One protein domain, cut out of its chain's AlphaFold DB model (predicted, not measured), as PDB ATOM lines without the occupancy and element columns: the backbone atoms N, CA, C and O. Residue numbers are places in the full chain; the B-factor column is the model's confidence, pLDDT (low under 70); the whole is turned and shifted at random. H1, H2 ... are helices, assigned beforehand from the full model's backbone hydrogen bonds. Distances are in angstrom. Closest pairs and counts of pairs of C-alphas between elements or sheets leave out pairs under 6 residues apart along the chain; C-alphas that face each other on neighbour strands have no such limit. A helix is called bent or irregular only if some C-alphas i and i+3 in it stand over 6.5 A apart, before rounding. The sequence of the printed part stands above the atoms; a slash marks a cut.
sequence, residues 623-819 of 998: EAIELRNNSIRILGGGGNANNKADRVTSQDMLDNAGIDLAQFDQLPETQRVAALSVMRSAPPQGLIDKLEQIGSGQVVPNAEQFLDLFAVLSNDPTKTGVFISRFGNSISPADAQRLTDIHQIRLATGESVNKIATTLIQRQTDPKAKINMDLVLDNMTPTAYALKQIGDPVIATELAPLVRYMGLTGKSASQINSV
ATOM      1  N   GLU A 623     180.149 145.100 293.463       67.19
ATOM      2  CA  GLU A 623     180.947 146.322 293.307       67.19
ATOM      3  C   GLU A 623     181.318 146.936 294.665       67.19
ATOM      4  O   GLU A 623     182.467 147.315 294.879       67.19
ATOM      5  N   ALA A 624     180.392 146.957 295.629       58.56
ATOM      6  CA  ALA A 624     180.654 147.456 296.978       58.56
ATOM      7  C   ALA A 624     181.686 146.601 297.740       58.56
ATOM      8  O   ALA A 624     182.515 147.140 298.478       58.56
ATOM      9  N   ILE A 625     181.661 145.275 297.561       66.12
ATOM     10  CA  ILE A 625     182.668 144.369 298.133       66.12
ATOM     11  C   ILE A 625     184.037 144.612 297.488       66.12
ATOM     12  O   ILE A 625     185.030 144.727 298.207       66.12
ATOM     13  N   GLU A 626     184.103 144.723 296.159       67.50
ATOM     14  CA  GLU A 626     185.349 145.004 295.436       67.50
ATOM     15  C   GLU A 626     185.935 146.370 295.823       67.50
ATOM     16  O   GLU A 626     187.126 146.462 296.133       67.50
ATOM     17  N   LEU A 627     185.102 147.413 295.906       65.69
ATOM     18  CA  LEU A 627     185.505 148.744 296.361       65.69
ATOM     19  C   LEU A 627     186.056 148.693 297.790       65.69
ATOM     20  O   LEU A 627     187.153 149.182 298.041       65.69
ATOM     21  N   ARG A 628     185.343 148.035 298.715       68.69
ATOM     22  CA  ARG A 628     185.784 147.876 300.107       68.69
ATOM     23  C   ARG A 628     187.129 147.158 300.204       68.69
ATOM     24  O   ARG A 628     187.996 147.598 300.961       68.69
ATOM     25  N   ASN A 629     187.315 146.074 299.453       71.69
ATOM     26  CA  ASN A 629     188.573 145.325 299.439       71.69
ATOM     27  C   ASN A 629     189.726 146.186 298.903       71.69
ATOM     28  O   ASN A 629     190.801 146.225 299.505       71.69
ATOM     29  N   ASN A 630     189.486 146.945 297.830       75.88
ATOM     30  CA  ASN A 630     190.468 147.875 297.275       75.88
ATOM     31  C   ASN A 630     190.807 149.018 298.243       75.88
ATOM     32  O   ASN A 630     191.983 149.340 298.407       75.88
ATOM     33  N   SER A 631     189.823 149.581 298.949       77.06
ATOM     34  CA  SER A 631     190.066 150.608 299.970       77.06
ATOM     35  C   SER A 631     190.920 150.086 301.128       77.06
ATOM     36  O   SER A 631     191.846 150.772 301.560       77.06
ATOM     37  N   ILE A 632     190.670 148.859 301.606       73.81
ATOM     38  CA  ILE A 632     191.489 148.223 302.655       73.81
ATOM     39  C   ILE A 632     192.936 148.043 302.174       73.81
ATOM     40  O   ILE A 632     193.869 148.404 302.896       73.81
ATOM     41  N   ARG A 633     193.132 147.543 300.944       80.81
ATOM     42  CA  ARG A 633     194.465 147.389 300.339       80.81
ATOM     43  C   ARG A 633     195.217 148.723 300.275       80.81
ATOM     44  O   ARG A 633     196.386 148.781 300.658       80.81
ATOM     45  N   ILE A 634     194.555 149.796 299.838       83.12
ATOM     46  CA  ILE A 634     195.151 151.138 299.729       83.12
ATOM     47  C   ILE A 634     195.519 151.699 301.114       83.12
ATOM     48  O   ILE A 634     196.637 152.178 301.298       83.12
ATOM     49  N   LEU A 635     194.650 151.577 302.128       78.06
ATOM     50  CA  LEU A 635     194.972 151.995 303.507       78.06
ATOM     51  C   LEU A 635     196.184 151.245 304.088       78.06
ATOM     52  O   LEU A 635     196.967 151.809 304.863       78.06
ATOM     53  N   GLY A 636     196.353 149.984 303.687       70.19
ATOM     54  CA  GLY A 636     197.492 149.137 304.037       70.19
ATOM     55  C   GLY A 636     198.818 149.525 303.384       70.19
ATOM     56  O   GLY A 636     199.844 148.969 303.764       70.19
ATOM     57  N   GLY A 637     198.820 150.475 302.441       73.31
ATOM     58  CA  GLY A 637     200.000 150.868 301.669       73.31
ATOM     59  C   GLY A 637     200.134 150.160 300.316       73.31
ATOM     60  O   GLY A 637     201.021 150.519 299.545       73.31
ATOM     61  N   GLY A 638     199.234 149.228 299.982       73.94
ATOM     62  CA  GLY A 638     199.282 148.428 298.751       73.94
ATOM     63  C   GLY A 638     198.809 149.139 297.475       73.94
ATOM     64  O   GLY A 638     198.787 148.520 296.412       73.94
ATOM     65  N   GLY A 639     198.410 150.410 297.550       82.75
ATOM     66  CA  GLY A 639     198.012 151.227 296.401       82.75
ATOM     67  C   GLY A 639     199.154 151.521 295.421       82.75
ATOM     68  O   GLY A 639     200.336 151.546 295.777       82.75
ATOM     69  N   ASN A 640     198.801 151.743 294.154       83.62
ATOM     70  CA  ASN A 640     199.727 152.047 293.069       83.62
ATOM     71  C   ASN A 640     199.421 153.411 292.434       83.62
ATOM     72  O   ASN A 640     198.454 153.554 291.690       83.62
ATOM     73  N   ALA A 641     200.311 154.389 292.636       84.69
ATOM     74  CA  ALA A 641     200.203 155.726 292.046       84.69
ATOM     75  C   ALA A 641     200.079 155.723 290.508       84.69
ATOM     76  O   ALA A 641     199.466 156.624 289.934       84.69
ATOM     77  N   ASN A 642     200.604 154.706 289.819       84.06
ATOM     78  CA  ASN A 642     200.515 154.597 288.361       84.06
ATOM     79  C   ASN A 642     199.171 154.015 287.884       84.06
ATOM     80  O   ASN A 642     198.775 154.273 286.748       84.06
ATOM     81  N   ASN A 643     198.431 153.298 288.738       86.06
ATOM     82  CA  ASN A 643     197.132 152.718 288.391       86.06
ATOM     83  C   ASN A 643     196.003 153.742 288.587       86.06
ATOM     84  O   ASN A 643     195.739 154.185 289.701       86.06
ATOM     85  N   LYS A 644     195.296 154.093 287.506       89.06
ATOM     86  CA  LYS A 644     194.171 155.036 287.577       89.06
ATOM     87  C   LYS A 644     193.040 154.540 288.483       89.06
ATOM     88  O   LYS A 644     192.455 155.368 289.171       89.06
ATOM     89  N   ALA A 645     192.755 153.237 288.514       87.75
ATOM     90  CA  ALA A 645     191.708 152.681 289.371       87.75
ATOM     91  C   ALA A 645     192.014 152.932 290.856       87.75
ATOM     92  O   ALA A 645     191.171 153.467 291.564       87.75
ATOM     93  N   ASP A 646     193.253 152.686 291.292       88.75
ATOM     94  CA  ASP A 646     193.691 152.959 292.670       88.75
ATOM     95  C   ASP A 646     193.595 154.448 293.024       88.75
ATOM     96  O   ASP A 646     193.218 154.799 294.143       88.75
ATOM     97  N   ARG A 647     193.901 155.341 292.073       92.88
ATOM     98  CA  ARG A 647     193.756 156.793 292.265       92.88
ATOM     99  C   ARG A 647     192.296 157.237 292.346       92.88
ATOM    100  O   ARG A 647     191.998 158.171 293.084       92.88
ATOM    101  N   VAL A 648     191.399 156.595 291.598       93.12
ATOM    102  CA  VAL A 648     189.949 156.837 291.690       93.12
ATOM    103  C   VAL A 648     189.422 156.321 293.024       93.12
ATOM    104  O   VAL A 648     188.825 157.094 293.755       93.12
ATOM    105  N   THR A 649     189.761 155.097 293.431       88.12
ATOM    106  CA  THR A 649     189.379 154.583 294.755       88.12
ATOM    107  C   THR A 649     189.935 155.448 295.887       88.12
ATOM    108  O   THR A 649     189.252 155.682 296.875       88.12
ATOM    109  N   SER A 650     191.152 155.980 295.745       91.62
ATOM    110  CA  SER A 650     191.716 156.925 296.716       91.62
ATOM    111  C   SER A 650     190.943 158.244 296.762       91.62
ATOM    112  O   SER A 650     190.777 158.797 297.842       91.62
ATOM    113  N   GLN A 651     190.448 158.735 295.619       92.69
ATOM    114  CA  GLN A 651     189.542 159.886 295.570       92.69
ATOM    115  C   GLN A 651     188.231 159.559 296.296       92.69
ATOM    116  O   GLN A 651     187.870 160.282 297.219       92.69
ATOM    117  N   ASP A 652     187.601 158.425 295.977       85.50
ATOM    118  CA  ASP A 652     186.351 157.983 296.608       85.50
ATOM    119  C   ASP A 652     186.503 157.837 298.130       85.50
ATOM    120  O   ASP A 652     185.596 158.158 298.893       85.50
ATOM    121  N   MET A 653     187.660 157.368 298.607       84.25
ATOM    122  CA  MET A 653     187.951 157.260 300.039       84.25
ATOM    123  C   MET A 653     188.010 158.624 300.734       84.25
ATOM    124  O   MET A 653     187.534 158.744 301.863       84.25
ATOM    125  N   LEU A 654     188.587 159.641 300.087       88.75
ATOM    126  CA  LEU A 654     188.626 161.002 300.629       88.75
ATOM    127  C   LEU A 654     187.246 161.660 300.571       88.75
ATOM    128  O   LEU A 654     186.814 162.244 301.565       88.75
ATOM    129  N   ASP A 655     186.529 161.490 299.462       84.88
ATOM    130  CA  ASP A 655     185.183 162.033 299.269       84.88
ATOM    131  C   ASP A 655     184.202 161.438 300.293       84.88
ATOM    132  O   ASP A 655     183.473 162.174 300.959       84.88
ATOM    133  N   ASN A 656     184.253 160.119 300.519       76.31
ATOM    134  CA  ASN A 656     183.450 159.436 301.542       76.31
ATOM    135  C   ASN A 656     183.816 159.854 302.976       76.31
ATOM    136  O   ASN A 656     182.971 159.796 303.869       76.31
ATOM    137  N   ALA A 657     185.057 160.287 303.208       75.75
ATOM    138  CA  ALA A 657     185.489 160.861 304.481       75.75
ATOM    139  C   ALA A 657     185.130 162.356 304.618       75.75
ATOM    140  O   ALA A 657     185.410 162.956 305.659       75.75
ATOM    141  N   GLY A 658     184.520 162.963 303.593       81.19
ATOM    142  CA  GLY A 658     184.184 164.387 303.555       81.19
ATOM    143  C   GLY A 658     185.410 165.300 303.471       81.19
ATOM    144  O   GLY A 658     185.364 166.432 303.949       81.19
ATOM    145  N   ILE A 659     186.521 164.807 302.918       88.69
ATOM    146  CA  ILE A 659     187.803 165.513 302.858       88.69
ATOM    147  C   ILE A 659     187.917 166.258 301.527       88.69
ATOM    148  O   ILE A 659     188.182 165.657 300.489       88.69
ATOM    149  N   ASP A 660     187.795 167.585 301.569       91.75
ATOM    150  CA  ASP A 660     188.080 168.450 300.421       91.75
ATOM    151  C   ASP A 660     189.550 168.899 300.425       91.75
ATOM    152  O   ASP A 660     189.993 169.692 301.262       91.75
ATOM    153  N   LEU A 661     190.318 168.420 299.443       92.50
ATOM    154  CA  LEU A 661     191.727 168.786 299.277       92.50
ATOM    155  C   LEU A 661     191.936 170.266 298.927       92.50
ATOM    156  O   LEU A 661     193.011 170.801 299.196       92.50
ATOM    157  N   ALA A 662     190.931 170.959 298.383       91.31
ATOM    158  CA  ALA A 662     191.008 172.401 298.144       91.31
ATOM    159  C   ALA A 662     191.002 173.222 299.446       91.31
ATOM    160  O   ALA A 662     191.246 174.429 299.408       91.31
ATOM    161  N   GLN A 663     190.699 172.583 300.580       90.88
ATOM    162  CA  GLN A 663     190.659 173.170 301.918       90.88
ATOM    163  C   GLN A 663     191.637 172.465 302.872       90.88
ATOM    164  O   GLN A 663     191.488 172.574 304.086       90.88
ATOM    165  N   PHE A 664     192.629 171.738 302.342       90.38
ATOM    166  CA  PHE A 664     193.471 170.820 303.112       90.38
ATOM    167  C   PHE A 664     194.073 171.437 304.387       90.38
ATOM    168  O   PHE A 664     193.988 170.831 305.453       90.38
ATOM    169  N   ASP A 665     194.605 172.660 304.324       87.25
ATOM    170  CA  ASP A 665     195.204 173.331 305.488       87.25
ATOM    171  C   ASP A 665     194.186 173.700 306.579       87.25
ATOM    172  O   ASP A 665     194.556 173.854 307.746       87.25
ATOM    173  N   GLN A 666     192.906 173.817 306.220       89.19
ATOM    174  CA  GLN A 666     191.804 174.162 307.124       89.19
ATOM    175  C   GLN A 666     191.217 172.929 307.826       89.19
ATOM    176  O   GLN A 666     190.454 173.072 308.782       89.19
ATOM    177  N   LEU A 667     191.578 171.721 307.380       87.00
ATOM    178  CA  LEU A 667     191.100 170.479 307.973       87.00
ATOM    179  C   LEU A 667     191.732 170.226 309.358       87.00
ATOM    180  O   LEU A 667     192.893 170.587 309.590       87.00
ATOM    181  N   PRO A 668     191.011 169.542 310.271       88.50
ATOM    182  CA  PRO A 668     191.577 169.019 311.510       88.50
ATOM    183  C   PRO A 668     192.828 168.175 311.260       88.50
ATOM    184  O   PRO A 668     192.918 167.444 310.273       88.50
ATOM    185  N   GLU A 669     193.780 168.215 312.193       84.06
ATOM    186  CA  GLU A 669     195.044 167.478 312.073       84.06
ATOM    187  C   GLU A 669     194.835 165.976 311.833       84.06
ATOM    188  O   GLU A 669     195.501 165.394 310.981       84.06
ATOM    189  N   THR A 670     193.849 165.371 312.498       79.94
ATOM    190  CA  THR A 670     193.477 163.962 312.314       79.94
ATOM    191  C   THR A 670     193.039 163.655 310.880       79.94
ATOM    192  O   THR A 670     193.495 162.672 310.296       79.94
ATOM    193  N   GLN A 671     192.228 164.524 310.268       83.62
ATOM    194  CA  GLN A 671     191.791 164.378 308.877       83.62
ATOM    195  C   GLN A 671     192.939 164.608 307.890       83.62
ATOM    196  O   GLN A 671     193.061 163.865 306.917       83.62
ATOM    197  N   ARG A 672     193.837 165.568 308.158       86.88
ATOM    198  CA  ARG A 672     195.040 165.780 307.332       86.88
ATOM    199  C   ARG A 672     195.966 164.568 307.353       86.88
ATOM    200  O   ARG A 672     196.462 164.162 306.304       86.88
ATOM    201  N   VAL A 673     196.181 163.966 308.525       84.25
ATOM    202  CA  VAL A 673     196.992 162.746 308.675       84.25
ATOM    203  C   VAL A 673     196.351 161.569 307.938       84.25
ATOM    204  O   VAL A 673     197.048 160.863 307.207       84.25
ATOM    205  N   ALA A 674     195.033 161.385 308.070       79.50
ATOM    206  CA  ALA A 674     194.300 160.340 307.359       79.50
ATOM    207  C   ALA A 674     194.392 160.517 305.835       79.50
ATOM    208  O   ALA A 674     194.755 159.581 305.120       79.50
ATOM    209  N   ALA A 675     194.169 161.737 305.344       88.81
ATOM    210  CA  ALA A 675     194.279 162.065 303.930       88.81
ATOM    211  C   ALA A 675     195.695 161.818 303.390       88.81
ATOM    212  O   ALA A 675     195.859 161.159 302.365       88.81
ATOM    213  N   LEU A 676     196.736 162.264 304.105       89.50
ATOM    214  CA  LEU A 676     198.129 161.994 303.734       89.50
ATOM    215  C   LEU A 676     198.448 160.497 303.731       89.50
ATOM    216  O   LEU A 676     199.224 160.051 302.890       89.50
ATOM    217  N   SER A 677     197.855 159.704 304.627       83.88
ATOM    218  CA  SER A 677     198.038 158.250 304.630       83.88
ATOM    219  C   SER A 677     197.515 157.601 303.346       83.88
ATOM    220  O   SER A 677     198.202 156.752 302.781       83.88
ATOM    221  N   VAL A 678     196.340 158.020 302.862       88.38
ATOM    222  CA  VAL A 678     195.773 157.548 301.585       88.38
ATOM    223  C   VAL A 678     196.640 158.019 300.414       88.38
ATOM    224  O   VAL A 678     197.112 157.203 299.622       88.38
ATOM    225  N   MET A 679     196.946 159.321 300.362       91.50
ATOM    226  CA  MET A 679     197.722 159.937 299.277       91.50
ATOM    227  C   MET A 679     199.144 159.374 299.143       91.50
ATOM    228  O   MET A 679     199.681 159.315 298.039       91.50
ATOM    229  N   ARG A 680     199.766 158.942 300.249       87.62
ATOM    230  CA  ARG A 680     201.085 158.286 300.241       87.62
ATOM    231  C   ARG A 680     201.071 156.896 299.608       87.62
ATOM    232  O   ARG A 680     202.128 156.442 299.173       87.62
ATOM    233  N   SER A 681     199.921 156.221 299.588       85.19
ATOM    234  CA  SER A 681     199.771 154.927 298.922       85.19
ATOM    235  C   SER A 681     199.408 155.109 297.449       85.19
ATOM    236  O   SER A 681     200.123 154.626 296.572       85.19
ATOM    237  N   ALA A 682     198.354 155.877 297.164       90.88
ATOM    238  CA  ALA A 682     197.997 156.288 295.815       90.88
ATOM    239  C   ALA A 682     197.429 157.720 295.845       90.88
ATOM    240  O   ALA A 682     196.376 157.954 296.438       90.88
ATOM    241  N   PRO A 683     198.102 158.705 295.217       93.50
ATOM    242  CA  PRO A 683     197.565 160.056 295.123       93.50
ATOM    243  C   PRO A 683     196.227 160.058 294.364       93.50
ATOM    244  O   PRO A 683     196.138 159.443 293.300       93.50
ATOM    245  N   PRO A 684     195.187 160.740 294.864       96.31
ATOM    246  CA  PRO A 684     193.853 160.701 294.284       96.31
ATOM    247  C   PRO A 684     193.825 161.371 292.910       96.31
ATOM    248  O   PRO A 684     194.571 162.320 292.650       96.31
ATOM    249  N   GLN A 685     192.951 160.892 292.021       95.50
ATOM    250  CA  GLN A 685     192.919 161.376 290.637       95.50
ATOM    251  C   GLN A 685     192.626 162.882 290.558       95.50
ATOM    252  O   GLN A 685     193.269 163.571 289.770       95.50
ATOM    253  N   GLY A 686     191.753 163.411 291.425       95.00
ATOM    254  CA  GLY A 686     191.455 164.842 291.465       95.00
ATOM    255  C   GLY A 686     192.677 165.705 291.794       95.00
ATOM    256  O   GLY A 686     192.832 166.779 291.218       95.00
ATOM    257  N   LEU A 687     193.598 165.230 292.644       96.81
ATOM    258  CA  LEU A 687     194.860 165.934 292.904       96.81
ATOM    259  C   LEU A 687     195.742 165.970 291.649       96.81
ATOM    260  O   LEU A 687     196.270 167.027 291.314       96.81
ATOM    261  N   ILE A 688     195.876 164.843 290.938       96.19
ATOM    262  CA  ILE A 688     196.652 164.776 289.687       96.19
ATOM    263  C   ILE A 688     196.091 165.754 288.656       96.19
ATOM    264  O   ILE A 688     196.835 166.584 288.137       96.19
ATOM    265  N   ASP A 689     194.775 165.729 288.439       95.81
ATOM    266  CA  ASP A 689     194.103 166.594 287.467       95.81
ATOM    267  C   ASP A 689     194.332 168.083 287.784       95.81
ATOM    268  O   ASP A 689     194.588 168.892 286.888       95.81
ATOM    269  N   LYS A 690     194.285 168.468 289.068       96.94
ATOM    270  CA  LYS A 690     194.541 169.853 289.498       96.94
ATOM    271  C   LYS A 690     196.001 170.258 289.321       96.94
ATOM    272  O   LYS A 690     196.265 171.382 288.896       96.94
ATOM    273  N   LEU A 691     196.944 169.359 289.587       96.94
ATOM    274  CA  LEU A 691     198.368 169.610 289.367       96.94
ATOM    275  C   LEU A 691     198.710 169.732 287.876       96.94
ATOM    276  O   LEU A 691     199.488 170.610 287.507       96.94
ATOM    277  N   GLU A 692     198.090 168.936 287.006       95.00
ATOM    278  CA  GLU A 692     198.225 169.071 285.549       95.00
ATOM    279  C   GLU A 692     197.631 170.393 285.034       95.00
ATOM    280  O   GLU A 692     198.234 171.075 284.195       95.00
ATOM    281  N   GLN A 693     196.481 170.817 285.571       95.06
ATOM    282  CA  GLN A 693     195.885 172.126 285.269       95.06
ATOM    283  C   GLN A 693     196.826 173.273 285.668       95.06
ATOM    284  O   GLN A 693     197.123 174.137 284.839       95.06
ATOM    285  N   ILE A 694     197.380 173.245 286.885       95.69
ATOM    286  CA  ILE A 694     198.377 174.232 287.334       95.69
ATOM    287  C   ILE A 694     199.611 174.192 286.424       95.69
ATOM    288  O   ILE A 694     200.068 175.227 285.939       95.69
ATOM    289  N   GLY A 695     200.137 173.000 286.138       90.75
ATOM    290  CA  GLY A 695     201.304 172.812 285.280       90.75
ATOM    291  C   GLY A 695     201.095 173.325 283.853       90.75
ATOM    292  O   GLY A 695     202.040 173.806 283.233       90.75
ATOM    293  N   SER A 696     199.876 173.273 283.320       89.38
ATOM    294  CA  SER A 696     199.544 173.796 281.987       89.38
ATOM    295  C   SER A 696     199.221 175.296 281.967       89.38
ATOM    296  O   SER A 696     198.967 175.852 280.898       89.38
ATOM    297  N   GLY A 697     199.279 175.976 283.118       88.50
ATOM    298  CA  GLY A 697     198.970 177.402 283.241       88.50
ATOM    299  C   GLY A 697     197.474 177.713 283.264       88.50
ATOM    300  O   GLY A 697     197.098 178.865 283.059       88.50
ATOM    301  N   GLN A 698     196.618 176.715 283.495       91.94
ATOM    302  CA  GLN A 698     195.192 176.937 283.713       91.94
ATOM    303  C   GLN A 698     194.950 177.476 285.125       91.94
ATOM    304  O   GLN A 698     195.643 177.117 286.077       91.94
ATOM    305  N   VAL A 699     193.945 178.343 285.262       92.00
ATOM    306  CA  VAL A 699     193.578 178.920 286.557       92.00
ATOM    307  C   VAL A 699     192.857 177.869 287.394       92.00
ATOM    308  O   VAL A 699     191.779 177.409 287.023       92.00
ATOM    309  N   VAL A 700     193.429 177.534 288.550       94.56
ATOM    310  CA  VAL A 700     192.852 176.598 289.519       94.56
ATOM    311  C   VAL A 700     192.477 177.347 290.807       94.56
ATOM    312  O   VAL A 700     193.319 178.052 291.371       94.56
ATOM    313  N   PRO A 701     191.226 177.243 291.295       93.06
ATOM    314  CA  PRO A 701     190.856 177.754 292.614       93.06
ATOM    315  C   PRO A 701     191.662 177.064 293.719       93.06
ATOM    316  O   PRO A 701     191.845 175.851 293.668       93.06
ATOM    317  N   ASN A 702     192.129 177.829 294.710       93.06
ATOM    318  CA  ASN A 702     192.968 177.337 295.813       93.06
ATOM    319  C   ASN A 702     194.214 176.558 295.335       93.06
ATOM    320  O   ASN A 702     194.638 175.598 295.976       93.06
ATOM    321  N   ALA A 703     194.803 176.964 294.202       94.38
ATOM    322  CA  ALA A 703     195.968 176.312 293.598       94.38
ATOM    323  C   ALA A 703     197.152 176.152 294.568       94.38
ATOM    324  O   ALA A 703     197.915 175.195 294.461       94.38
ATOM    325  N   GLU A 704     197.285 177.065 295.530       94.00
ATOM    326  CA  GLU A 704     198.254 177.015 296.622       94.00
ATOM    327  C   GLU A 704     198.169 175.703 297.414       94.00
ATOM    328  O   GLU A 704     199.196 175.069 297.627       94.00
ATOM    329  N   GLN A 705     196.958 175.252 297.765       93.88
ATOM    330  CA  GLN A 705     196.730 174.049 298.578       93.88
ATOM    331  C   GLN A 705     197.204 172.783 297.856       93.88
ATOM    332  O   GLN A 705     197.933 171.962 298.410       93.88
ATOM    333  N   PHE A 706     196.850 172.653 296.575       96.25
ATOM    334  CA  PHE A 706     197.294 171.532 295.747       96.25
ATOM    335  C   PHE A 706     198.811 171.545 295.542       96.25
ATOM    336  O   PHE A 706     199.449 170.494 295.571       96.25
ATOM    337  N   LEU A 707     199.405 172.729 295.364       95.69
ATOM    338  CA  LEU A 707     200.847 172.868 295.184       95.69
ATOM    339  C   LEU A 707     201.634 172.553 296.466       95.69
ATOM    340  O   LEU A 707     202.714 171.969 296.385       95.69
ATOM    341  N   ASP A 708     201.096 172.900 297.634       93.19
ATOM    342  CA  ASP A 708     201.689 172.568 298.931       93.19
ATOM    343  C   ASP A 708     201.615 171.053 299.194       93.19
ATOM    344  O   ASP A 708     202.617 170.438 299.567       93.19
ATOM    345  N   LEU A 709     200.494 170.406 298.852       95.38
ATOM    346  CA  LEU A 709     200.386 168.941 298.840       95.38
ATOM    347  C   LEU A 709     201.384 168.286 297.876       95.38
ATOM    348  O   LEU A 709     202.005 167.280 298.222       95.38
ATOM    349  N   PHE A 710     201.584 168.860 296.686       95.62
ATOM    350  CA  PHE A 710     202.616 168.393 295.762       95.62
ATOM    351  C   PHE A 710     204.015 168.493 296.373       95.62
ATOM    352  O   PHE A 710     204.774 167.532 296.282       95.62
ATOM    353  N   ALA A 711     204.363 169.606 297.022       92.12
ATOM    354  CA  ALA A 711     205.670 169.776 297.658       92.12
ATOM    355  C   ALA A 711     205.921 168.718 298.749       92.12
ATOM    356  O   ALA A 711     207.006 168.134 298.792       92.12
ATOM    357  N   VAL A 712     204.902 168.412 299.561       91.06
ATOM    358  CA  VAL A 712     204.961 167.366 300.595       91.06
ATOM    359  C   VAL A 712     205.110 165.971 299.981       91.06
ATOM    360  O   VAL A 712     205.973 165.204 300.391       91.06
ATOM    361  N   LEU A 713     204.284 165.629 298.992       90.88
ATOM    362  CA  LEU A 713     204.224 164.275 298.429       90.88
ATOM    363  C   LEU A 713     205.339 163.980 297.415       90.88
ATOM    364  O   LEU A 713     205.673 162.817 297.200       90.88
ATOM    365  N   SER A 714     205.917 164.999 296.779       88.38
ATOM    366  CA  SER A 714     207.044 164.841 295.845       88.38
ATOM    367  C   SER A 714     208.382 164.618 296.556       88.38
ATOM    368  O   SER A 714     209.288 164.043 295.956       88.38
ATOM    369  N   ASN A 715     208.482 165.027 297.824       82.44
ATOM    370  CA  ASN A 715     209.652 164.863 298.684       82.44
ATOM    371  C   ASN A 715     209.231 164.326 300.063       82.44
ATOM    372  O   ASN A 715     209.551 164.916 301.094       82.44
ATOM    373  N   ASP A 716     208.490 163.217 300.097       81.88
ATOM    374  CA  ASP A 716     208.015 162.626 301.351       81.88
ATOM    375  C   ASP A 716     209.157 161.832 302.017       81.88
ATOM    376  O   ASP A 716     209.755 160.966 301.367       81.88
ATOM    377  N   PRO A 717     209.504 162.095 303.290       75.38
ATOM    378  CA  PRO A 717     210.544 161.348 303.987       75.38
ATOM    379  C   PRO A 717     210.054 159.947 304.371       75.38
ATOM    380  O   PRO A 717     209.005 159.765 304.990       75.38
ATOM    381  N   THR A 718     210.851 158.933 304.052       66.12
ATOM    382  CA  THR A 718     210.675 157.567 304.567       66.12
ATOM    383  C   THR A 718     211.167 157.453 306.015       66.12
ATOM    384  O   THR A 718     211.905 158.309 306.505       66.12
ATOM    385  N   LYS A 719     210.816 156.353 306.703       62.12
ATOM    386  CA  LYS A 719     211.296 156.055 308.071       62.12
ATOM    387  C   LYS A 719     212.830 156.018 308.183       62.12
ATOM    388  O   LYS A 719     213.364 156.248 309.263       62.12
ATOM    389  N   THR A 720     213.530 155.746 307.082       54.75
ATOM    390  CA  THR A 720     214.998 155.698 306.995       54.75
ATOM    391  C   THR A 720     215.630 157.037 306.606       54.75
ATOM    392  O   THR A 720     216.848 157.126 306.470       54.75
ATOM    393  N   GLY A 721     214.824 158.090 306.427       59.16
ATOM    394  CA  GLY A 721     215.290 159.430 306.063       59.16
ATOM    395  C   GLY A 721     215.556 159.631 304.567       59.16
ATOM    396  O   GLY A 721     216.027 160.697 304.176       59.16
ATOM    397  N   VAL A 722     215.248 158.645 303.717       63.09
ATOM    398  CA  VAL A 722     215.300 158.797 302.254       63.09
ATOM    399  C   VAL A 722     214.047 159.528 301.779       63.09
ATOM    400  O   VAL A 722     212.939 159.132 302.137       63.09
ATOM    401  N   PHE A 723     214.208 160.570 300.967       68.88
ATOM    402  CA  PHE A 723     213.094 161.297 300.359       68.88
ATOM    403  C   PHE A 723     212.638 160.610 299.074       68.88
ATOM    404  O   PHE A 723     213.460 160.277 298.219       68.88
ATOM    405  N   ILE A 724     211.328 160.415 298.938       71.69
ATOM    406  CA  ILE A 724     210.712 159.747 297.790       71.69
ATOM    407  C   ILE A 724     209.533 160.555 297.250       71.69
ATOM    408  O   ILE A 724     208.832 161.242 297.992       71.69
ATOM    409  N   SER A 725     209.278 160.418 295.951       83.12
ATOM    410  CA  SER A 725     208.069 160.955 295.329       83.12
ATOM    411  C   SER A 725     206.947 159.924 295.367       83.12
ATOM    412  O   SER A 725     207.092 158.813 294.855       83.12
ATOM    413  N   ARG A 726     205.797 160.308 295.926       85.81
ATOM    414  CA  ARG A 726     204.575 159.488 295.979       85.81
ATOM    415  C   ARG A 726     203.778 159.493 294.675       85.81
ATOM    416  O   ARG A 726     202.850 158.708 294.528       85.81
ATOM    417  N   PHE A 727     204.151 160.338 293.717       87.62
ATOM    418  CA  PHE A 727     203.466 160.450 292.426       87.62
ATOM    419  C   PHE A 727     203.929 159.417 291.390       87.62
ATOM    420  O   PHE A 727     203.284 159.251 290.360       87.62
ATOM    421  N   GLY A 728     205.039 158.708 291.617       80.00
ATOM    422  CA  GLY A 728     205.560 157.744 290.642       80.00
ATOM    423  C   GLY A 728     205.707 158.351 289.234       80.00
ATOM    424  O   GLY A 728     206.423 159.336 289.037       80.00
ATOM    425  N   ASN A 729     205.013 157.768 288.253       78.81
ATOM    426  CA  ASN A 729     204.920 158.254 286.872       78.81
ATOM    427  C   ASN A 729     203.569 158.910 286.541       78.81
ATOM    428  O   ASN A 729     203.340 159.238 285.380       78.81
ATOM    429  N   SER A 730     202.694 159.142 287.526       86.06
ATOM    430  CA  SER A 730     201.433 159.865 287.305       86.06
ATOM    431  C   SER A 730     201.648 161.348 286.990       86.06
ATOM    432  O   SER A 730     200.720 162.006 286.544       86.06
ATOM    433  N   ILE A 731     202.856 161.876 287.228       88.25
ATOM    434  CA  ILE A 731     203.293 163.217 286.824       88.25
ATOM    435  C   ILE A 731     204.607 163.088 286.042       88.25
ATOM    436  O   ILE A 731     205.550 162.405 286.468       88.25
ATOM    437  N   SER A 732     204.686 163.749 284.883       87.12
ATOM    438  CA  SER A 732     205.887 163.720 284.043       87.12
ATOM    439  C   SER A 732     207.062 164.453 284.717       87.12
ATOM    440  O   SER A 732     206.841 165.398 285.478       87.12
ATOM    441  N   PRO A 733     208.332 164.094 284.440       87.19
ATOM    442  CA  PRO A 733     209.483 164.814 284.996       87.19
ATOM    443  C   PRO A 733     209.477 166.317 284.679       87.19
ATOM    444  O   PRO A 733     209.840 167.135 285.522       87.19
ATOM    445  N   ALA A 734     209.036 166.688 283.473       89.38
ATOM    446  CA  ALA A 734     208.951 168.082 283.056       89.38
ATOM    447  C   ALA A 734     207.877 168.849 283.842       89.38
ATOM    448  O   ALA A 734     208.110 169.992 284.234       89.38
ATOM    449  N   ASP A 735     206.725 168.228 284.100       90.94
ATOM    450  CA  ASP A 735     205.648 168.853 284.870       90.94
ATOM    451  C   ASP A 735     205.984 168.905 286.364       90.94
ATOM    452  O   ASP A 735     205.756 169.933 286.995       90.94
ATOM    453  N   ALA A 736     206.624 167.870 286.915       90.38
ATOM    454  CA  ALA A 736     207.124 167.879 288.290       90.38
ATOM    455  C   ALA A 736     208.160 168.996 288.514       90.38
ATOM    456  O   ALA A 736     208.073 169.736 289.498       90.38
ATOM    457  N   GLN A 737     209.102 169.184 287.579       91.75
ATOM    458  CA  GLN A 737     210.050 170.299 287.649       91.75
ATOM    459  C   GLN A 737     209.341 171.648 287.512       91.75
ATOM    460  O   GLN A 737     209.695 172.601 288.205       91.75
ATOM    461  N   ARG A 738     208.317 171.741 286.657       93.50
ATOM    462  CA  ARG A 738     207.536 172.970 286.502       93.50
ATOM    463  C   ARG A 738     206.777 173.332 287.772       93.50
ATOM    464  O   ARG A 738     206.835 174.481 288.191       93.50
ATOM    465  N   LEU A 739     206.104 172.372 288.400       96.00
ATOM    466  CA  LEU A 739     205.426 172.562 289.685       96.00
ATOM    467  C   LEU A 739     206.423 172.962 290.780       96.00
ATOM    468  O   LEU A 739     206.161 173.889 291.543       96.00
ATOM    469  N   THR A 740     207.610 172.348 290.792       94.25
ATOM    470  CA  THR A 740     208.707 172.723 291.698       94.25
ATOM    471  C   THR A 740     209.147 174.173 291.487       94.25
ATOM    472  O   THR A 740     209.246 174.930 292.451       94.25
ATOM    473  N   ASP A 741     209.355 174.597 290.237       94.12
ATOM    474  CA  ASP A 741     209.723 175.978 289.905       94.12
ATOM    475  C   ASP A 741     208.614 176.967 290.301       94.12
ATOM    476  O   ASP A 741     208.911 178.027 290.855       94.12
ATOM    477  N   ILE A 742     207.339 176.623 290.077       95.81
ATOM    478  CA  ILE A 742     206.195 177.446 290.499       95.81
ATOM    479  C   ILE A 742     206.199 177.622 292.023       95.81
ATOM    480  O   ILE A 742     206.069 178.746 292.510       95.81
ATOM    481  N   HIS A 743     206.394 176.535 292.773       95.56
ATOM    482  CA  HIS A 743     206.438 176.566 294.234       95.56
ATOM    483  C   HIS A 743     207.622 177.399 294.750       95.56
ATOM    484  O   HIS A 743     207.441 178.273 295.594       95.56
ATOM    485  N   GLN A 744     208.821 177.211 294.189       93.81
ATOM    486  CA  GLN A 744     210.010 177.979 294.569       93.81
ATOM    487  C   GLN A 744     209.868 179.475 294.270       93.81
ATOM    488  O   GLN A 744     210.236 180.304 295.102       93.81
ATOM    489  N   ILE A 745     209.317 179.837 293.106       94.00
ATOM    490  CA  ILE A 745     209.059 181.241 292.765       94.00
ATOM    491  C   ILE A 745     208.037 181.829 293.736       94.00
ATOM    492  O   ILE A 745     208.283 182.917 294.246       94.00
ATOM    493  N   ARG A 746     206.952 181.109 294.061       95.62
ATOM    494  CA  ARG A 746     205.963 181.554 295.058       95.62
ATOM    495  C   ARG A 746     206.624 181.848 296.400       95.62
ATOM    496  O   ARG A 746     206.385 182.913 296.959       95.62
ATOM    497  N   LEU A 747     207.466 180.944 296.901       93.06
ATOM    498  CA  LEU A 747     208.172 181.147 298.170       93.06
ATOM    499  C   LEU A 747     209.123 182.353 298.129       93.06
ATOM    500  O   LEU A 747     209.283 183.039 299.134       93.06
ATOM    501  N   ALA A 748     209.739 182.629 296.977       93.00
ATOM    502  CA  ALA A 748     210.677 183.738 296.819       93.00
ATOM    503  C   ALA A 748     210.000 185.103 296.596       93.00
ATOM    504  O   ALA A 748     210.537 186.122 297.024       93.00
ATOM    505  N   THR A 749     208.859 185.148 295.898       92.88
ATOM    506  CA  THR A 749     208.225 186.403 295.449       92.88
ATOM    507  C   THR A 749     206.912 186.728 296.156       92.88
ATOM    508  O   THR A 749     206.489 187.882 296.132       92.88
ATOM    509  N   GLY A 750     206.247 185.736 296.754       90.56
ATOM    510  CA  GLY A 750     204.899 185.866 297.310       90.56
ATOM    511  C   GLY A 750     203.785 185.990 296.261       90.56
ATOM    512  O   GLY A 750     202.643 186.269 296.620       90.56
ATOM    513  N   GLU A 751     204.081 185.814 294.968       93.12
ATOM    514  CA  GLU A 751     203.062 185.854 293.913       93.12
ATOM    515  C   GLU A 751     202.139 184.620 293.944       93.12
ATOM    516  O   GLU A 751     202.528 183.543 294.399       93.12
ATOM    517  N   SER A 752     200.911 184.764 293.427       95.69
ATOM    518  CA  SER A 752     199.945 183.659 293.377       95.69
ATOM    519  C   SER A 752     200.366 182.562 292.400       95.69
ATOM    520  O   SER A 752     200.946 182.833 291.340       95.69
ATOM    521  N   VAL A 753     200.000 181.316 292.719       96.19
ATOM    522  CA  VAL A 753     200.366 180.133 291.917       96.19
ATOM    523  C   VAL A 753     199.897 180.278 290.469       96.19
ATOM    524  O   VAL A 753     200.681 180.085 289.539       96.19
ATOM    525  N   ASN A 754     198.651 180.713 290.267       95.50
ATOM    526  CA  ASN A 754     198.059 180.893 288.938       95.50
ATOM    527  C   ASN A 754     198.816 181.923 288.080       95.50
ATOM    528  O   ASN A 754     199.013 181.715 286.877       95.50
ATOM    529  N   LYS A 755     199.278 183.027 288.685       95.06
ATOM    530  CA  LYS A 755     200.040 184.066 287.976       95.06
ATOM    531  C   LYS A 755     201.408 183.541 287.543       95.06
ATOM    532  O   LYS A 755     201.804 183.735 286.391       95.06
ATOM    533  N   ILE A 756     202.110 182.857 288.446       95.69
ATOM    534  CA  ILE A 756     203.430 182.278 288.172       95.69
ATOM    535  C   ILE A 756     203.323 181.216 287.073       95.69
ATOM    536  O   ILE A 756     204.077 181.268 286.099       95.69
ATOM    537  N   ALA A 757     202.354 180.303 287.185       93.94
ATOM    538  CA  ALA A 757     202.117 179.243 286.208       93.94
ATOM    539  C   ALA A 757     201.875 179.811 284.798       93.94
ATOM    540  O   ALA A 757     202.571 179.446 283.848       93.94
ATOM    541  N   THR A 758     200.968 180.787 284.679       93.19
ATOM    542  CA  THR A 758     200.675 181.469 283.407       93.19
ATOM    543  C   THR A 758     201.923 182.157 282.839       93.19
ATOM    544  O   THR A 758     202.219 182.044 281.648       93.19
ATOM    545  N   THR A 759     202.701 182.826 283.694       91.56
ATOM    546  CA  THR A 759     203.929 183.531 283.292       91.56
ATOM    547  C   THR A 759     204.987 182.568 282.749       91.56
ATOM    548  O   THR A 759     205.632 182.854 281.739       91.56
ATOM    549  N   LEU A 760     205.171 181.405 283.381       90.75
ATOM    550  CA  LEU A 760     206.123 180.392 282.919       90.75
ATOM    551  C   LEU A 760     205.707 179.754 281.590       90.75
ATOM    552  O   LEU A 760     206.579 179.428 280.782       90.75
ATOM    553  N   ILE A 761     204.407 179.592 281.335       90.19
ATOM    554  CA  ILE A 761     203.903 179.121 280.036       90.19
ATOM    555  C   ILE A 761     204.130 180.179 278.950       90.19
ATOM    556  O   ILE A 761     204.675 179.860 277.895       90.19
ATOM    557  N   GLN A 762     203.823 181.450 279.226       87.94
ATOM    558  CA  GLN A 762     204.072 182.550 278.285       87.94
ATOM    559  C   GLN A 762     205.556 182.662 277.910       87.94
ATOM    560  O   GLN A 762     205.885 182.809 276.731       87.94
ATOM    561  N   ARG A 763     206.466 182.508 278.884       86.50
ATOM    562  CA  ARG A 763     207.918 182.491 278.634       86.50
ATOM    563  C   ARG A 763     208.334 181.392 277.661       86.50
ATOM    564  O   ARG A 763     209.162 181.649 276.799       86.50
ATOM    565  N   GLN A 764     207.741 180.202 277.746       85.69
ATOM    566  CA  GLN A 764     208.061 179.098 276.831       85.69
ATOM    567  C   GLN A 764     207.654 179.382 275.378       85.69
ATOM    568  O   GLN A 764     208.225 178.794 274.460       85.69
ATOM    569  N   THR A 765     206.686 180.277 275.166       83.56
ATOM    570  CA  THR A 765     206.226 180.697 273.834       83.56
ATOM    571  C   THR A 765     206.937 181.940 273.289       83.56
ATOM    572  O   THR A 765     206.733 182.290 272.127       83.56
ATOM    573  N   ASP A 766     207.785 182.604 274.085       86.44
ATOM    574  CA  ASP A 766     208.546 183.779 273.645       86.44
ATOM    575  C   ASP A 766     209.617 183.362 272.613       86.44
ATOM    576  O   ASP A 766     210.446 182.492 272.904       86.44
ATOM    577  N   PRO A 767     209.681 183.985 271.421       85.88
ATOM    578  CA  PRO A 767     210.747 183.730 270.450       85.88
ATOM    579  C   PRO A 767     212.170 183.831 271.032       85.88
ATOM    580  O   PRO A 767     213.061 183.091 270.610       85.88
ATOM    581  N   LYS A 768     212.393 184.696 272.032       87.81
ATOM    582  CA  LYS A 768     213.682 184.840 272.729       87.81
ATOM    583  C   LYS A 768     214.042 183.619 273.574       87.81
ATOM    584  O   LYS A 768     215.224 183.315 273.719       87.81
ATOM    585  N   ALA A 769     213.055 182.898 274.105       90.00
ATOM    586  CA  ALA A 769     213.292 181.690 274.890       90.00
ATOM    587  C   ALA A 769     213.928 180.578 274.050       90.00
ATOM    588  O   ALA A 769     214.813 179.875 274.535       90.00
ATOM    589  N   LYS A 770     213.545 180.461 272.771       88.12
ATOM    590  CA  LYS A 770     214.163 179.501 271.848       88.12
ATOM    591  C   LYS A 770     215.635 179.826 271.591       88.12
ATOM    592  O   LYS A 770     216.467 178.934 271.676       88.12
ATOM    593  N   ILE A 771     215.957 181.104 271.369       88.31
ATOM    594  CA  ILE A 771     217.343 181.568 271.184       88.31
ATOM    595  C   ILE A 771     218.186 181.266 272.433       88.31
ATOM    596  O   ILE A 771     219.306 180.772 272.322       88.31
ATOM    597  N   ASN A 772     217.641 181.522 273.625       86.81
ATOM    598  CA  ASN A 772     218.321 181.220 274.885       86.81
ATOM    599  C   ASN A 772     218.540 179.714 275.083       86.81
ATOM    600  O   ASN A 772     219.617 179.310 275.517       86.81
ATOM    601  N   MET A 773     217.545 178.887 274.753       93.25
ATOM    602  CA  MET A 773     217.666 177.431 274.808       93.25
ATOM    603  C   MET A 773     218.774 176.940 273.871       93.25
ATOM    604  O   MET A 773     219.638 176.194 274.322       93.25
ATOM    605  N   ASP A 774     218.795 177.386 272.612       92.06
ATOM    606  CA  ASP A 774     219.818 176.978 271.641       92.06
ATOM    607  C   ASP A 774     221.231 177.362 272.127       92.06
ATOM    608  O   ASP A 774     222.163 176.568 272.010       92.06
ATOM    609  N   LEU A 775     221.390 178.528 272.770       91.31
ATOM    610  CA  LEU A 775     222.661 178.947 273.372       91.31
ATOM    611  C   LEU A 775     223.074 178.065 274.564       91.31
ATOM    612  O   LEU A 775     224.222 177.637 274.647       91.31
ATOM    613  N   VAL A 776     222.156 177.797 275.498       93.38
ATOM    614  CA  VAL A 776     222.439 177.010 276.712       93.38
ATOM    615  C   VAL A 776     222.701 175.535 276.392       93.38
ATOM    616  O   VAL A 776     223.509 174.892 277.067       93.38
ATOM    617  N   LEU A 777     222.031 175.003 275.369       94.94
ATOM    618  CA  LEU A 777     222.180 173.620 274.922       94.94
ATOM    619  C   LEU A 777     223.304 173.433 273.891       94.94
ATOM    620  O   LEU A 777     223.436 172.336 273.356       94.94
ATOM    621  N   ASP A 778     224.115 174.459 273.612       93.50
ATOM    622  CA  ASP A 778     225.216 174.391 272.636       93.50
ATOM    623  C   ASP A 778     224.736 173.953 271.232       93.50
ATOM    624  O   ASP A 778     225.329 173.106 270.567       93.50
ATOM    625  N   ASN A 779     223.590 174.496 270.801       92.19
ATOM    626  CA  ASN A 779     222.855 174.159 269.573       92.19
ATOM    627  C   ASN A 779     222.459 172.674 269.434       92.19
ATOM    628  O   ASN A 779     222.084 172.226 268.347       92.19
ATOM    629  N   MET A 780     222.519 171.895 270.516       94.56
ATOM    630  CA  MET A 780     222.056 170.510 270.533       94.56
ATOM    631  C   MET A 780     220.535 170.452 270.685       94.56
ATOM    632  O   MET A 780     219.919 171.279 271.358       94.56
ATOM    633  N   THR A 781     219.913 169.416 270.117       94.69
ATOM    634  CA  THR A 781     218.518 169.108 270.459       94.69
ATOM    635  C   THR A 781     218.426 168.699 271.935       94.69
ATOM    636  O   THR A 781     219.391 168.144 272.469       94.69
ATOM    637  N   PRO A 782     217.276 168.890 272.610       95.19
ATOM    638  CA  PRO A 782     217.108 168.466 274.003       95.19
ATOM    639  C   PRO A 782     217.471 166.991 274.249       95.19
ATOM    640  O   PRO A 782     218.105 166.676 275.251       95.19
ATOM    641  N   THR A 783     217.146 166.102 273.305       94.19
ATOM    642  CA  THR A 783     217.518 164.678 273.352       94.19
ATOM    643  C   THR A 783     219.026 164.467 273.218       94.19
ATOM    644  O   THR A 783     219.602 163.716 273.998       94.19
ATOM    645  N   ALA A 784     219.685 165.136 272.264       93.50
ATOM    646  CA  ALA A 784     221.133 165.020 272.078       93.50
ATOM    647  C   ALA A 784     221.907 165.579 273.282       93.50
ATOM    648  O   ALA A 784     222.898 164.989 273.713       93.50
ATOM    649  N   TYR A 785     221.416 166.673 273.867       95.44
ATOM    650  CA  TYR A 785     221.967 167.238 275.092       95.44
ATOM    651  C   TYR A 785     221.817 166.271 276.271       95.44
ATOM    652  O   TYR A 785     222.800 165.984 276.950       95.44
ATOM    653  N   ALA A 786     220.618 165.716 276.488       92.00
ATOM    654  CA  ALA A 786     220.380 164.725 277.538       92.00
ATOM    655  C   ALA A 786     221.264 163.478 277.356       92.00
ATOM    656  O   ALA A 786     221.873 163.017 278.319       92.00
ATOM    657  N   LEU A 787     221.412 162.983 276.122       89.69
ATOM    658  CA  LEU A 787     222.261 161.834 275.796       89.69
ATOM    659  C   LEU A 787     223.731 162.097 276.132       89.69
ATOM    660  O   LEU A 787     224.381 161.238 276.722       89.69
ATOM    661  N   LYS A 788     224.243 163.293 275.822       91.50
ATOM    662  CA  LYS A 788     225.614 163.696 276.166       91.50
ATOM    663  C   LYS A 788     225.875 163.663 277.677       91.50
ATOM    664  O   LYS A 788     226.994 163.363 278.077       91.50
ATOM    665  N   GLN A 789     224.872 163.986 278.497       88.62
ATOM    666  CA  GLN A 789     225.020 164.035 279.956       88.62
ATOM    667  C   GLN A 789     224.781 162.679 280.633       88.62
ATOM    668  O   GLN A 789     225.450 162.358 281.608       88.62
ATOM    669  N   ILE A 790     223.820 161.898 280.137       83.75
ATOM    670  CA  ILE A 790     223.342 160.673 280.796       83.75
ATOM    671  C   ILE A 790     224.040 159.426 280.241       83.75
ATOM    672  O   ILE A 790     224.214 158.447 280.960       83.75
ATOM    673  N   GLY A 791     224.449 159.452 278.968       80.38
ATOM    674  CA  GLY A 791     225.073 158.321 278.279       80.38
ATOM    675  C   GLY A 791     224.099 157.234 277.816       80.38
ATOM    676  O   GLY A 791     224.536 156.291 277.163       80.38
ATOM    677  N   ASP A 792     222.799 157.376 278.099       78.75
ATOM    678  CA  ASP A 792     221.771 156.385 277.768       78.75
ATOM    679  C   ASP A 792     220.693 156.945 276.816       78.75
ATOM    680  O   ASP A 792     220.052 157.948 277.145       78.75
ATOM    681  N   PRO A 793     220.453 156.321 275.645       78.75
ATOM    682  CA  PRO A 793     219.520 156.833 274.639       78.75
ATOM    683  C   PRO A 793     218.042 156.724 275.036       78.75
ATOM    684  O   PRO A 793     217.242 157.565 274.610       78.75
ATOM    685  N   VAL A 794     217.663 155.736 275.851       79.44
ATOM    686  CA  VAL A 794     216.275 155.546 276.297       79.44
ATOM    687  C   VAL A 794     215.940 156.607 277.339       79.44
ATOM    688  O   VAL A 794     214.994 157.377 277.161       79.44
ATOM    689  N   ILE A 795     216.782 156.735 278.366       80.81
ATOM    690  CA  ILE A 795     216.600 157.728 279.434       80.81
ATOM    691  C   ILE A 795     216.703 159.154 278.871       80.81
ATOM    692  O   ILE A 795     215.911 160.027 279.232       80.81
ATOM    693  N   ALA A 796     217.628 159.404 277.939       86.00
ATOM    694  CA  ALA A 796     217.760 160.708 277.290       86.00
ATOM    695  C   ALA A 796     216.512 161.112 276.495       86.00
ATOM    696  O   ALA A 796     216.140 162.287 276.487       86.00
ATOM    697  N   THR A 797     215.853 160.153 275.843       87.44
ATOM    698  CA  THR A 797     214.602 160.405 275.121       87.44
ATOM    699  C   THR A 797     213.473 160.744 276.092       87.44
ATOM    700  O   THR A 797     212.757 161.721 275.867       87.44
ATOM    701  N   GLU A 798     213.360 160.019 277.209       84.19
ATOM    702  CA  GLU A 798     212.354 160.295 278.242       84.19
ATOM    703  C   GLU A 798     212.548 161.657 278.930       84.19
ATOM    704  O   GLU A 798     211.569 162.334 279.250       84.19
ATOM    705  N   LEU A 799     213.796 162.091 279.146       90.88
ATOM    706  CA  LEU A 799     214.109 163.359 279.821       90.88
ATOM    707  C   LEU A 799     214.247 164.560 278.870       90.88
ATOM    708  O   LEU A 799     214.371 165.697 279.329       90.88
ATOM    709  N   ALA A 800     214.154 164.361 277.554       93.62
ATOM    710  CA  ALA A 800     214.203 165.452 276.579       93.62
ATOM    711  C   ALA A 800     213.149 166.562 276.822       93.62
ATOM    712  O   ALA A 800     213.501 167.742 276.707       93.62
ATOM    713  N   PRO A 801     211.887 166.265 277.207       93.81
ATOM    714  CA  PRO A 801     210.907 167.296 277.559       93.81
ATOM    715  C   PRO A 801     211.321 168.150 278.766       93.81
ATOM    716  O   PRO A 801     211.061 169.353 278.777       93.81
ATOM    717  N   LEU A 802     212.001 167.558 279.753       93.88
ATOM    718  CA  LEU A 802     212.524 168.266 280.926       93.88
ATOM    719  C   LEU A 802     213.637 169.241 280.519       93.88
ATOM    720  O   LEU A 802     213.575 170.419 280.872       93.88
ATOM    721  N   VAL A 803     214.596 168.794 279.699       95.44
ATOM    722  CA  VAL A 803     215.659 169.660 279.149       95.44
ATOM    723  C   VAL A 803     215.068 170.819 278.355       95.44
ATOM    724  O   VAL A 803     215.465 171.970 278.541       95.44
ATOM    725  N   ARG A 804     214.075 170.532 277.506       94.06
ATOM    726  CA  ARG A 804     213.368 171.551 276.726       94.06
ATOM    727  C   ARG A 804     212.704 172.587 277.633       94.06
ATOM    728  O   ARG A 804     212.878 173.780 277.407       94.06
ATOM    729  N   TYR A 805     211.968 172.147 278.651       93.75
ATOM    730  CA  TYR A 805     211.318 173.042 279.610       93.75
ATOM    731  C   TYR A 805     212.333 173.957 280.312       93.75
ATOM    732  O   TYR A 805     212.158 175.176 280.345       93.75
ATOM    733  N   MET A 806     213.419 173.386 280.835       93.50
ATOM    734  CA  MET A 806     214.432 174.143 281.572       93.50
ATOM    735  C   MET A 806     215.184 175.139 280.679       93.50
ATOM    736  O   MET A 806     215.429 176.273 281.092       93.50
ATOM    737  N   GLY A 807     215.503 174.749 279.443       92.25
ATOM    738  CA  GLY A 807     216.134 175.641 278.471       92.25
ATOM    739  C   GLY A 807     215.229 176.813 278.083       92.25
ATOM    740  O   GLY A 807     215.659 177.965 278.114       92.25
ATOM    741  N   LEU A 808     213.947 176.547 277.805       91.81
ATOM    742  CA  LEU A 808     212.969 177.588 277.457       91.81
ATOM    743  C   LEU A 808     212.641 178.533 278.623       91.81
ATOM    744  O   LEU A 808     212.260 179.680 278.408       91.81
ATOM    745  N   THR A 809     212.792 178.082 279.866       89.62
ATOM    746  CA  THR A 809     212.562 178.920 281.056       89.62
ATOM    747  C   THR A 809     213.811 179.664 281.534       89.62
ATOM    748  O   THR A 809     213.736 180.412 282.509       89.62
ATOM    749  N   GLY A 810     214.933 179.534 280.815       87.38
ATOM    750  CA  GLY A 810     216.156 180.302 281.053       87.38
ATOM    751  C   GLY A 810     217.064 179.737 282.147       87.38
ATOM    752  O   GLY A 810     217.866 180.483 282.709       87.38
ATOM    753  N   LYS A 811     216.955 178.443 282.473       92.31
ATOM    754  CA  LYS A 811     217.910 177.772 283.368       92.31
ATOM    755  C   LYS A 811     219.274 177.664 282.680       92.31
ATOM    756  O   LYS A 811     219.361 177.458 281.474       92.31
ATOM    757  N   SER A 812     220.346 177.777 283.456       93.56
ATOM    758  CA  SER A 812     221.718 177.590 282.960       93.56
ATOM    759  C   SER A 812     222.048 176.111 282.717       93.56
ATOM    760  O   SER A 812     221.453 175.228 283.334       93.56
ATOM    761  N   ALA A 813     223.067 175.835 281.897       92.19
ATOM    762  CA  ALA A 813     223.545 174.475 281.627       92.19
ATOM    763  C   ALA A 813     223.888 173.698 282.916       92.19
ATOM    764  O   ALA A 813     223.544 172.530 283.052       92.19
ATOM    765  N   SER A 814     224.494 174.369 283.904       93.25
ATOM    766  CA  SER A 814     224.804 173.767 285.210       93.25
ATOM    767  C   SER A 814     223.540 173.337 285.966       93.25
ATOM    768  O   SER A 814     223.469 172.226 286.489       93.25
ATOM    769  N   GLN A 815     222.502 174.180 285.962       92.75
ATOM    770  CA  GLN A 815     221.219 173.853 286.590       92.75
ATOM    771  C   GLN A 815     220.520 172.696 285.871       92.75
ATOM    772  O   GLN A 815     220.005 171.802 286.537       92.75
ATOM    773  N   ILE A 816     220.538 172.684 284.534       94.00
ATOM    774  CA  ILE A 816     219.985 171.588 283.725       94.00
ATOM    775  C   ILE A 816     220.684 170.272 284.068       94.00
ATOM    776  O   ILE A 816     220.015 169.291 284.377       94.00
ATOM    777  N   ASN A 817     222.017 170.261 284.104       93.19
ATOM    778  CA  ASN A 817     222.788 169.064 284.435       93.19
ATOM    779  C   ASN A 817     222.505 168.564 285.857       93.19
ATOM    780  O   ASN A 817     222.350 167.362 286.064       93.19
ATOM    781  N   SER A 818     222.384 169.475 286.828       92.38
ATOM    782  CA  SER A 818     222.049 169.122 288.211       92.38
ATOM    783  C   SER A 818     220.677 168.454 288.311       92.38
ATOM    784  O   SER A 818     220.553 167.402 288.935       92.38
ATOM    785  N   VAL A 819     219.651 169.037 287.686       90.94
ATOM    786  CA  VAL A 819     218.286 168.488 287.718       90.94
ATOM    787  C   VAL A 819     218.200 167.176 286.938       90.94
ATOM    788  O   VAL A 819     217.532 166.250 287.393       90.94
TER     789      VAL A 819
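Overview. This is residues 623 to 819 of the 998 residues of an uncharacterized protein of Phycisphaerae bacterium (UniProt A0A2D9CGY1). Three clusters of helices follow one another in an elongated body: H1, H2 and H4 at one end, H5, H6, H7 and H8 in the middle, and at the other end H9 and H10 packed on the kinked H11, with H12 near by. The small H3 packs on H6. The printed part has 197 residues, with twelve named helices, H1 to H12 in order along the chain, and no named strand: the class is all helix. The whole is compact, with a radius of gyration of the C-alphas of 18.5 A and spans of 57 by 37 by 33 A.

Arrangement. H1, residues 623 to 635, touches H2, residues 644 to 656, about perpendicular at 88 degrees; their closest C-alphas, of Ser 631 and Thr 649, are 6.6 A apart. H3, residues 661 to 666, is irregular, with C-alphas 662 and 665 8.5 A apart. H4, residues 669 to 681, touches H2 with residues 675 to 679 alone, at a shallow tilt of 13 degrees, opposite ways; closest are the C-alphas of Ser 650 and Val 678, 6.4 A. H5, residues 685 to 695, touches H2, closest at the C-alphas of Arg 647 and Gln 685, 4.9 A. H6, residues 703 to 714, touches H3 with residues 703 to 706 alone, closest at the C-alphas of Ala 662 and Gln 705, 6.0 A. H6 touches H5 too, closest at the C-alphas of Leu 687 and Phe 706, 6.7 A. H7, residues 733 to 749, and H8, residues 753 to 765, touch with residues 742 to 746 and 753 to 757 alone, at a steep tilt of 58 degrees, opposite ways; closest are the C-alphas of Ile 742 and Ile 756, 6.0 A. H11, residues 793 to 808, is the hub, irregular, with C-alphas 798 and 801 7.2 A apart and a kink of 44 degrees near residue 800. H11 touches H7 with residues 799 to 805 alone, closest at the C-alphas of Ala 734 and Leu 802, 4.2 A. H11 also touches H9, residues 767 to 776, with residues 804 to 808 alone, closest at the C-alphas of Met 773 and Gly 807, 4.4 A, and H10, residues 782 to 790, closest at those of Thr 783 and Ala 800, 4.7 A. H12, residues 813 to 819, only just touches H11, with 3 pairs of C-alphas within 8 A, closest at those of Met 806 and Ile 816, 6.5 A. Every O i to N i+4 pair is within hydrogen-bond range in H1, H2, H5, H6, H7, H8, H10 and H12, against 8 of 9 in H4, 5 of 6 in H9, 10 of 12 in H11 and 0 of 2 in H3, where 2 of 3 O i to N i+3 pairs are.

Along the chain. H1 begins at C-alpha 623, (180.947, 146.322, 293.307). H7 is 24.0 A long and H11 21.9 A. H12 ends at C-alpha 819, (218.286, 168.488, 287.718).

Size, cuts and confidence. The farthest C-alphas, of Ile 625 and Leu 775, are 58.4 A apart. The printed part has no cut. The link from H6 to H7 is long, with residues 716 to 717 paired antiparallel to 723 to 724. pLDDT is under 70 at residues 623 to 628 and 718 to 723.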